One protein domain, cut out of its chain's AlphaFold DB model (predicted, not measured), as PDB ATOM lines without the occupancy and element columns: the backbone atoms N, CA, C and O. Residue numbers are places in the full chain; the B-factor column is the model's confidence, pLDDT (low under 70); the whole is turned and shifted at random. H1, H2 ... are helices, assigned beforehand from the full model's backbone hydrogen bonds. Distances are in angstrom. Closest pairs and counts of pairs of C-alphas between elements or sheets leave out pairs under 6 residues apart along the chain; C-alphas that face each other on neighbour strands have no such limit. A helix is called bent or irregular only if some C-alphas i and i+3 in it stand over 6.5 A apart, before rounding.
ATOM      1  N   VAL A   5      23.263 -17.036 -37.045       96.88
ATOM      2  CA  VAL A   5      22.760 -16.093 -36.039       96.88
ATOM      3  C   VAL A   5      21.288 -15.778 -36.299       96.88
ATOM      4  O   VAL A   5      20.500 -15.744 -35.361       96.88
ATOM      5  N   ALA A   6      20.894 -15.635 -37.565       96.44
ATOM      6  CA  ALA A   6      19.505 -15.444 -37.971       96.44
ATOM      7  C   ALA A   6      18.621 -16.641 -37.583       96.44
ATOM      8  O   ALA A   6      17.486 -16.451 -37.151       96.44
ATOM      9  N   ARG A   7      19.147 -17.871 -37.673       96.56
ATOM     10  CA  ARG A   7      18.458 -19.066 -37.156       96.56
ATOM     11  C   ARG A   7      18.207 -18.986 -35.649       96.56
ATOM     12  O   ARG A   7      17.087 -19.239 -35.221       96.56
ATOM     13  N   ILE A   8      19.214 -18.593 -34.871       96.12
ATOM     14  CA  ILE A   8      19.086 -18.429 -33.413       96.12
ATOM     15  C   ILE A   8      18.058 -17.339 -33.079       96.12
ATOM     16  O   ILE A   8      17.205 -17.541 -32.222       96.12
ATOM     17  N   GLN A   9      18.081 -16.206 -33.784       96.69
ATOM     18  CA  GLN A   9      17.093 -15.139 -33.578       96.69
ATOM     19  C   GLN A   9      15.662 -15.619 -33.869       96.69
ATOM     20  O   GLN A   9      14.741 -15.265 -33.138       96.69
ATOM     21  N   ALA A  10      15.468 -16.461 -34.889       96.69
ATOM     22  CA  ALA A  10      14.165 -17.059 -35.185       96.69
ATOM     23  C   ALA A  10      13.703 -18.046 -34.096       96.69
ATOM     24  O   ALA A  10      12.514 -18.113 -33.790       96.69
ATOM     25  N   GLU A  11      14.629 -18.796 -33.494       96.88
ATOM     26  CA  GLU A  11      14.338 -19.657 -32.343       96.88
ATOM     27  C   GLU A  11      13.893 -18.813 -31.136       96.88
ATOM     28  O   GLU A  11      12.848 -19.092 -30.553       96.88
ATOM     29  N   TRP A  12      14.595 -17.722 -30.828       97.25
ATOM     30  CA  TRP A  12      14.213 -16.806 -29.746       97.25
ATOM     31  C   TRP A  12      12.891 -16.084 -29.992       97.25
ATOM     32  O   TRP A  12      12.100 -15.954 -29.066       97.25
ATOM     33  N   ALA A  13      12.607 -15.673 -31.227       96.38
ATOM     34  CA  ALA A  13      11.324 -15.061 -31.567       96.38
ATOM     35  C   ALA A  13      10.137 -16.007 -31.310       96.38
ATOM     36  O   ALA A  13       9.042 -15.545 -30.997       96.38
ATOM     37  N   ARG A  14      10.352 -17.328 -31.417       97.62
ATOM     38  CA  ARG A  14       9.341 -18.341 -31.092       97.62
ATOM     39  C   ARG A  14       9.194 -18.547 -29.584       97.62
ATOM     40  O   ARG A  14       8.071 -18.610 -29.100       97.62
ATOM     41  N   GLU A  15      10.306 -18.675 -28.859       98.25
ATOM     42  CA  GLU A  15      10.280 -19.016 -27.426       98.25
ATOM     43  C   GLU A  15      10.016 -17.804 -26.512       98.25
ATOM     44  O   GLU A  15       9.406 -17.939 -25.453       98.25
ATOM     45  N   ARG A  16      10.489 -16.614 -26.895       96.94
ATOM     46  CA  ARG A  16      10.429 -15.363 -26.120       96.94
ATOM     47  C   ARG A  16      10.210 -14.159 -27.044       96.94
ATOM     48  O   ARG A  16      11.122 -13.352 -27.235       96.94
ATOM     49  N   PRO A  17       9.000 -14.010 -27.617       96.38
ATOM     50  CA  PRO A  17       8.683 -12.914 -28.536       96.38
ATOM     51  C   PRO A  17       8.772 -11.520 -27.892       96.38
ATOM     52  O   PRO A  17       8.802 -10.518 -28.599       96.38
ATOM     53  N   ASP A  18       8.809 -11.445 -26.560       97.62
ATOM     54  CA  ASP A  18       8.967 -10.219 -25.781       97.62
ATOM     55  C   ASP A  18      10.414  -9.693 -25.727       97.62
ATOM     56  O   ASP A  18      10.638  -8.552 -25.325       97.62
ATOM     57  N   VAL A  19      11.404 -10.503 -26.119       97.12
ATOM     58  CA  VAL A  19      12.825 -10.145 -26.043       97.12
ATOM     59  C   VAL A  19      13.322  -9.601 -27.380       97.12
ATOM     60  O   VAL A  19      13.289 -10.289 -28.401       97.12
ATOM     61  N   ASP A  20      13.880  -8.389 -27.364       96.50
ATOM     62  CA  ASP A  20      14.601  -7.849 -28.517       96.50
ATOM     63  C   ASP A  20      15.966  -8.540 -28.682       96.50
ATOM     64  O   ASP A  20      16.872  -8.411 -27.855       96.50
ATOM     65  N   THR A  21      16.123  -9.272 -29.786       96.81
ATOM     66  CA  THR A  21      17.362  -9.980 -30.133       96.81
ATOM     67  C   THR A  21      18.222  -9.231 -31.149       96.81
ATOM     68  O   THR A  21      19.252  -9.759 -31.582       96.81
ATOM     69  N   ALA A  22      17.862  -8.004 -31.543       95.62
ATOM     70  CA  ALA A  22      18.634  -7.225 -32.509       95.62
ATOM     71  C   ALA A  22      20.113  -7.035 -32.099       95.62
ATOM     72  O   ALA A  22      20.983  -7.284 -32.946       95.62
ATOM     73  N   PRO A  23      20.461  -6.726 -30.827       96.38
ATOM     74  CA  PRO A  23      21.863  -6.612 -30.407       96.38
ATOM     75  C   PRO A  23      22.643  -7.927 -30.547       96.38
ATOM     76  O   PRO A  23      23.785  -7.940 -31.017       96.38
ATOM     77  N   GLN A  24      22.009  -9.055 -30.210       95.69
ATOM     78  CA  GLN A  24      22.584 -10.397 -30.358       95.69
ATOM     79  C   GLN A  24      22.869 -10.733 -31.829       95.69
ATOM     80  O   GLN A  24      23.852 -11.415 -32.128       95.69
ATOM     81  N   GLY A  25      22.065 -10.203 -32.753       96.00
ATOM     82  CA  GLY A  25      22.290 -10.310 -34.191       96.00
ATOM     83  C   GLY A  25      23.618  -9.699 -34.643       96.00
ATOM     84  O   GLY A  25      24.337 -10.295 -35.447       96.00
ATOM     85  N   VAL A  26      23.962  -8.515 -34.137       96.38
ATOM     86  CA  VAL A  26      25.209  -7.824 -34.503       96.38
ATOM     87  C   VAL A  26      26.401  -8.472 -33.805       96.38
ATOM     88  O   VAL A  26      27.348  -8.906 -34.464       96.38
ATOM     89  N   ILE A  27      26.333  -8.603 -32.479       96.94
ATOM     90  CA  ILE A  27      27.439  -9.114 -31.659       96.94
ATOM     91  C   ILE A  27      27.762 -10.564 -32.029       96.94
ATOM     92  O   ILE A  27      28.931 -10.916 -32.181       96.94
ATOM     93  N   GLY A  28      26.743 -11.401 -32.242       96.62
ATOM     94  CA  GLY A  28      26.932 -12.802 -32.612       96.62
ATOM     95  C   GLY A  28      27.646 -12.968 -33.953       96.62
ATOM     96  O   GLY A  28      28.519 -13.825 -34.083       96.62
ATOM     97  N   ARG A  29      27.330 -12.130 -34.949       97.44
ATOM     98  CA  ARG A  29      28.011 -12.173 -36.253       97.44
ATOM     99  C   ARG A  29      29.454 -11.697 -36.148       97.44
ATOM    100  O   ARG A  29      30.334 -12.368 -36.681       97.44
ATOM    101  N   LEU A  30      29.701 -10.602 -35.425       97.94
ATOM    102  CA  LEU A  30      31.058 -10.101 -35.181       97.94
ATOM    103  C   LEU A  30      31.920 -11.140 -34.463       97.94
ATOM    104  O   LEU A  30      33.047 -11.381 -34.876       97.94
ATOM    105  N   HIS A  31      31.379 -11.801 -33.438       96.88
ATOM    106  CA  HIS A  31      32.106 -12.830 -32.701       96.88
ATOM    107  C   HIS A  31      32.478 -14.024 -33.587       96.88
ATOM    108  O   HIS A  31      33.612 -14.490 -33.552       96.88
ATOM    109  N   ARG A  32      31.548 -14.490 -34.429       96.62
ATOM    110  CA  ARG A  32      31.814 -15.586 -35.373       96.62
ATOM    111  C   ARG A  32      32.843 -15.206 -36.432       96.62
ATOM    112  O   ARG A  32      33.696 -16.023 -36.758       96.62
ATOM    113  N   LEU A  33      32.762 -13.984 -36.959       97.38
ATOM    114  CA  LEU A  33      33.749 -13.478 -37.908       97.38
ATOM    115  C   LEU A  33      35.133 -13.387 -37.259       97.38
ATOM    116  O   LEU A  33      36.103 -13.853 -37.845       97.38
ATOM    117  N   ALA A  34      35.217 -12.836 -36.047       96.88
ATOM    118  CA  ALA A  34      36.465 -12.745 -35.299       96.88
ATOM    119  C   ALA A  34      37.073 -14.130 -35.046       96.88
ATOM    120  O   ALA A  34      38.250 -14.319 -35.320       96.88
ATOM    121  N   ALA A  35      36.270 -15.110 -34.618       96.38
ATOM    122  CA  ALA A  35      36.738 -16.481 -34.411       96.38
ATOM    123  C   ALA A  35      37.323 -17.092 -35.694       96.38
ATOM    124  O   ALA A  35      38.415 -17.652 -35.665       96.38
ATOM    125  N   HIS A  36      36.637 -16.920 -36.828       97.44
ATOM    126  CA  HIS A  36      37.133 -17.416 -38.110       97.44
ATOM    127  C   HIS A  36      38.445 -16.731 -38.529       97.44
ATOM    128  O   HIS A  36      39.381 -17.388 -38.966       97.44
ATOM    129  N   LEU A  37      38.554 -15.414 -38.337       97.44
ATOM    130  CA  LEU A  37      39.794 -14.681 -38.602       97.44
ATOM    131  C   LEU A  37      40.942 -15.138 -37.692       97.44
ATOM    132  O   LEU A  37      42.064 -15.293 -38.168       97.44
ATOM    133  N   THR A  38      40.675 -15.384 -36.407       95.62
ATOM    134  CA  THR A  38      41.669 -15.915 -35.464       95.62
ATOM    135  C   THR A  38      42.185 -17.284 -35.908       95.62
ATOM    136  O   THR A  38      43.390 -17.524 -35.838       95.62
ATOM    137  N   GLU A  39      41.321 -18.170 -36.413       96.56
ATOM    138  CA  GLU A  39      41.733 -19.479 -36.941       96.56
ATOM    139  C   GLU A  39      42.714 -19.336 -38.114       96.56
ATOM    140  O   GLU A  39      43.772 -19.974 -38.111       96.56
ATOM    141  N   GLU A  40      42.412 -18.450 -39.065       97.88
ATOM    142  CA  GLU A  40      43.273 -18.174 -40.220       97.88
ATOM    143  C   GLU A  40      44.610 -17.535 -39.805       97.88
ATOM    144  O   GLU A  40      45.679 -17.952 -40.257       97.88
ATOM    145  N   LEU A  41      44.584 -16.571 -38.880       96.69
ATOM    146  CA  LEU A  41      45.799 -15.965 -38.326       96.69
ATOM    147  C   LEU A  41      46.678 -17.006 -37.626       96.69
ATOM    148  O   LEU A  41      47.888 -17.050 -37.851       96.69
ATOM    149  N   CYS A  42      46.075 -17.910 -36.855       96.19
ATOM    150  CA  CYS A  42      46.792 -18.995 -36.196       96.19
ATOM    151  C   CYS A  42      47.501 -19.930 -37.191       96.19
ATOM    152  O   CYS A  42      48.567 -20.461 -36.873       96.19
ATOM    153  N   VAL A  43      46.956 -20.142 -38.398       97.75
ATOM    154  CA  VAL A  43      47.655 -20.890 -39.463       97.75
ATOM    155  C   VAL A  43      48.936 -20.162 -39.878       97.75
ATOM    156  O   VAL A  43      49.991 -20.791 -39.998       97.75
ATOM    157  N   VAL A  44      48.865 -18.841 -40.054       97.62
ATOM    158  CA  VAL A  44      50.020 -18.011 -40.423       97.62
ATOM    159  C   VAL A  44      51.071 -18.011 -39.316       97.62
ATOM    160  O   VAL A  44      52.242 -18.256 -39.600       97.62
ATOM    161  N   TYR A  45      50.674 -17.814 -38.058       97.06
ATOM    162  CA  TYR A  45      51.602 -17.830 -36.921       97.06
ATOM    163  C   TYR A  45      52.359 -19.159 -36.838       97.06
ATOM    164  O   TYR A  45      53.592 -19.169 -36.789       97.06
ATOM    165  N   ARG A  46      51.649 -20.288 -36.973       97.38
ATOM    166  CA  ARG A  46      52.268 -21.623 -36.978       97.38
ATOM    167  C   ARG A  46      53.249 -21.830 -38.126       97.38
ATOM    168  O   ARG A  46      54.268 -22.483 -37.923       97.38
ATOM    169  N   ARG A  47      53.000 -21.256 -39.311       97.94
ATOM    170  CA  ARG A  47      53.952 -21.305 -40.438       97.94
ATOM    171  C   ARG A  47      55.301 -20.664 -40.088       97.94
ATOM    172  O   ARG A  47      56.317 -21.044 -40.663       97.94
ATOM    173  N   HIS A  48      55.312 -19.727 -39.143       97.56
ATOM    174  CA  HIS A  48      56.512 -19.070 -38.629       97.56
ATOM    175  C   HIS A  48      57.000 -19.643 -37.289       97.56
ATOM    176  O   HIS A  48      57.921 -19.085 -36.699       97.56
ATOM    177  N   GLY A  49      56.420 -20.752 -36.814       97.56
ATOM    178  CA  GLY A  49      56.782 -21.364 -35.535       97.56
ATOM    179  C   GLY A  49      56.332 -20.563 -34.310       97.56
ATOM    180  O   GLY A  49      56.924 -20.725 -33.250       97.56
ATOM    181  N   LEU A  50      55.319 -19.704 -34.458       97.50
ATOM    182  CA  LEU A  50      54.794 -18.847 -33.397       97.50
ATOM    183  C   LEU A  50      53.420 -19.328 -32.916       97.50
ATOM    184  O   LEU A  50      52.579 -19.772 -33.704       97.50
ATOM    185  N   SER A  51      53.172 -19.161 -31.623       95.38
ATOM    186  CA  SER A  51      51.834 -19.056 -31.041       95.38
ATOM    187  C   SER A  51      51.262 -17.643 -31.220       95.38
ATOM    188  O   SER A  51      51.985 -16.692 -31.518       95.38
ATOM    189  N   GLU A  52      49.952 -17.496 -31.010       92.69
ATOM    190  CA  GLU A  52      49.273 -16.190 -31.007       92.69
ATOM    191  C   GLU A  52      49.903 -15.234 -29.982       92.69
ATOM    192  O   GLU A  52      50.341 -14.147 -30.342       92.69
ATOM    193  N   GLY A  53      50.089 -15.687 -28.738       91.50
ATOM    194  CA  GLY A  53      50.690 -14.854 -27.693       91.50
ATOM    195  C   GLY A  53      52.134 -14.431 -27.993       91.50
ATOM    196  O   GLY A  53      52.526 -13.311 -27.670       91.50
ATOM    197  N   GLU A  54      52.936 -15.285 -28.637       94.56
ATOM    198  CA  GLU A  54      54.291 -14.908 -29.069       94.56
ATOM    199  C   GLU A  54      54.260 -13.868 -30.191       94.56
ATOM    200  O   GLU A  54      55.052 -12.920 -30.171       94.56
ATOM    201  N   PHE A  55      53.336 -14.001 -31.146       95.25
ATOM    202  CA  PHE A  55      53.131 -12.979 -32.166       95.25
ATOM    203  C   PHE A  55      52.736 -11.639 -31.534       95.25
ATOM    204  O   PHE A  55      53.330 -10.615 -31.877       95.25
ATOM    205  N   ASP A  56      51.817 -11.637 -30.570       92.62
ATOM    206  CA  ASP A  56      51.378 -10.417 -29.885       92.62
ATOM    207  C   ASP A  56      52.532  -9.736 -29.150       92.62
ATOM    208  O   ASP A  56      52.666  -8.508 -29.195       92.62
ATOM    209  N   VAL A  57      53.421 -10.527 -28.537       92.50
ATOM    210  CA  VAL A  57      54.657 -10.032 -27.920       92.50
ATOM    211  C   VAL A  57      55.556  -9.358 -28.941       92.50
ATOM    212  O   VAL A  57      55.930  -8.195 -28.761       92.50
ATOM    213  N   LEU A  58      55.869 -10.043 -30.039       94.69
ATOM    214  CA  LEU A  58      56.720  -9.495 -31.092       94.69
ATOM    215  C   LEU A  58      56.105  -8.237 -31.717       94.69
ATOM    216  O   LEU A  58      56.804  -7.246 -31.932       94.69
ATOM    217  N   ALA A  59      54.793  -8.231 -31.953       94.38
ATOM    218  CA  ALA A  59      54.074  -7.091 -32.498       94.38
ATOM    219  C   ALA A  59      54.072  -5.902 -31.523       94.38
ATOM    220  O   ALA A  59      54.268  -4.758 -31.939       94.38
ATOM    221  N   ALA A  60      53.896  -6.148 -30.222       92.06
ATOM    222  CA  ALA A  60      53.953  -5.114 -29.195       92.06
ATOM    223  C   ALA A  60      55.356  -4.504 -29.061       92.06
ATOM    224  O   ALA A  60      55.474  -3.277 -29.038       92.06
ATOM    225  N   LEU A  61      56.412  -5.326 -29.030       94.38
ATOM    226  CA  LEU A  61      57.803  -4.858 -29.013       94.38
ATOM    227  C   LEU A  61      58.140  -4.078 -30.288       94.38
ATOM    228  O   LEU A  61      58.731  -3.003 -30.225       94.38
ATOM    229  N   ARG A  62      57.683  -4.558 -31.452       95.31
ATOM    230  CA  ARG A  62      57.870  -3.867 -32.732       95.31
ATOM    231  C   ARG A  62      57.219  -2.484 -32.737       95.31
ATOM    232  O   ARG A  62      57.842  -1.535 -33.209       95.31
ATOM    233  N   ARG A  63      55.998  -2.360 -32.202       94.38
ATOM    234  CA  ARG A  63      55.282  -1.076 -32.070       94.38
ATOM    235  C   ARG A  63      55.905  -0.140 -31.034       94.38
ATOM    236  O   ARG A  63      55.735   1.067 -31.163       94.38
ATOM    237  N   ALA A  64      56.620  -0.668 -30.039       92.62
ATOM    238  CA  ALA A  64      57.347   0.145 -29.062       92.62
ATOM    239  C   ALA A  64      58.558   0.880 -29.672       92.62
ATOM    240  O   ALA A  64      59.042   1.841 -29.080       92.62
ATOM    241  N   GLY A  65      59.009   0.477 -30.867       93.75
ATOM    242  CA  GLY A  65      60.170   1.068 -31.533       93.75
ATOM    243  C   GLY A  65      61.495   0.588 -30.936       93.75
ATOM    244  O   GLY A  65      61.510  -0.218 -30.011       93.75
ATOM    245  N   ALA A  66      62.620   1.043 -31.496       93.31
ATOM    246  CA  ALA A  66      63.950   0.660 -31.017       93.31
ATOM    247  C   ALA A  66      64.150   1.076 -29.539       93.31
ATOM    248  O   ALA A  66      63.745   2.182 -29.178       93.31
ATOM    249  N   PRO A  67      64.774   0.233 -28.690       93.56
ATOM    250  CA  PRO A  67      65.495  -1.007 -29.018       93.56
ATOM    251  C   PRO A  67      64.622  -2.278 -29.134       93.56
ATOM    252  O   PRO A  67      65.162  -3.372 -29.225       93.56
TER     253      PRO A  67
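What this domain is: This is residues 5 to 67 of the 80 residues of an uncharacterized protein of Phytohabitans houttuyneae (UniProt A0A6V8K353). One long straight helix, H2, makes most of the length, with a shorter helix at each end: H1 folds back in a helical hairpin that overlaps H2 near its residues 24 to 29 alone, and H3 turns off at about a right angle at the other end. There is no shared core, and residues 59 to 67, of which 59 to 64 belong to H3, stick out free. The printed part has 63 residues with three named helices, H1, H2 and H3 in that order, and no named strand; the class is all helix. It is extended, with a radius of gyration of the C-alphas of 18.8 A, and is a rod in outline, spanning 58 by 24 by 11 A.

How they stand to each other: H1, residues 5 to 15, and H2, residues 22 to 47, form a helical hairpin. They touch through residues 24 to 29 of H2 alone, and their closest C-alphas, those of Val 5 and Gly 25, are 6.1 A apart. They run opposite ways at a shallow tilt of 34.7 degrees, only just short of steep, and their centres are 21.2 A apart. H3, residues 52 to 64, stands about perpendicular to H2, at 88 degrees. H2 and H3 only just touch, and only at the corner by their link, with 3 pairs of C-alphas within 8 A; the closest are those of Cys 42 and Glu 52, 6.4 A apart. H2 touches H3 with residues 42 to 45 alone, and H3 touches H2 with residues 52 to 55 alone. H1 and H3 are apart. In H1 and H3 every O i to N i+4 pair is within hydrogen-bond range; in H2, 21 of 22 are.

Where its parts are: H1 begins at C-alpha 5, at (22.760, -16.093, -36.039), and measures 15.4 A from first to last C-alpha. H2, the longest helix with 26 residues, runs 38.8 A from C-alpha 22, at (18.634, -7.225, -32.509), to C-alpha 47, at (53.952, -21.305, -40.438). H3 has 13 residues, measures 18.3 A and ends at C-alpha 64, at (57.347, 0.145, -29.062). None of the three helices is bent or irregular.

The domain as a whole: The two C-alphas farthest apart, those of Arg 14 and Pro 67, are 58.8 A apart. Without the stretch that stands free, the body of 54 residues spans 49 by 18 by 12 A. The printed part has no cut. The link from H1 to H2, with 6 residues, is short, the link from H2 to H3, with 4, is tight, and there is no long link. The mean pLDDT of the printed part is 96.1, and no printed residue is under 70.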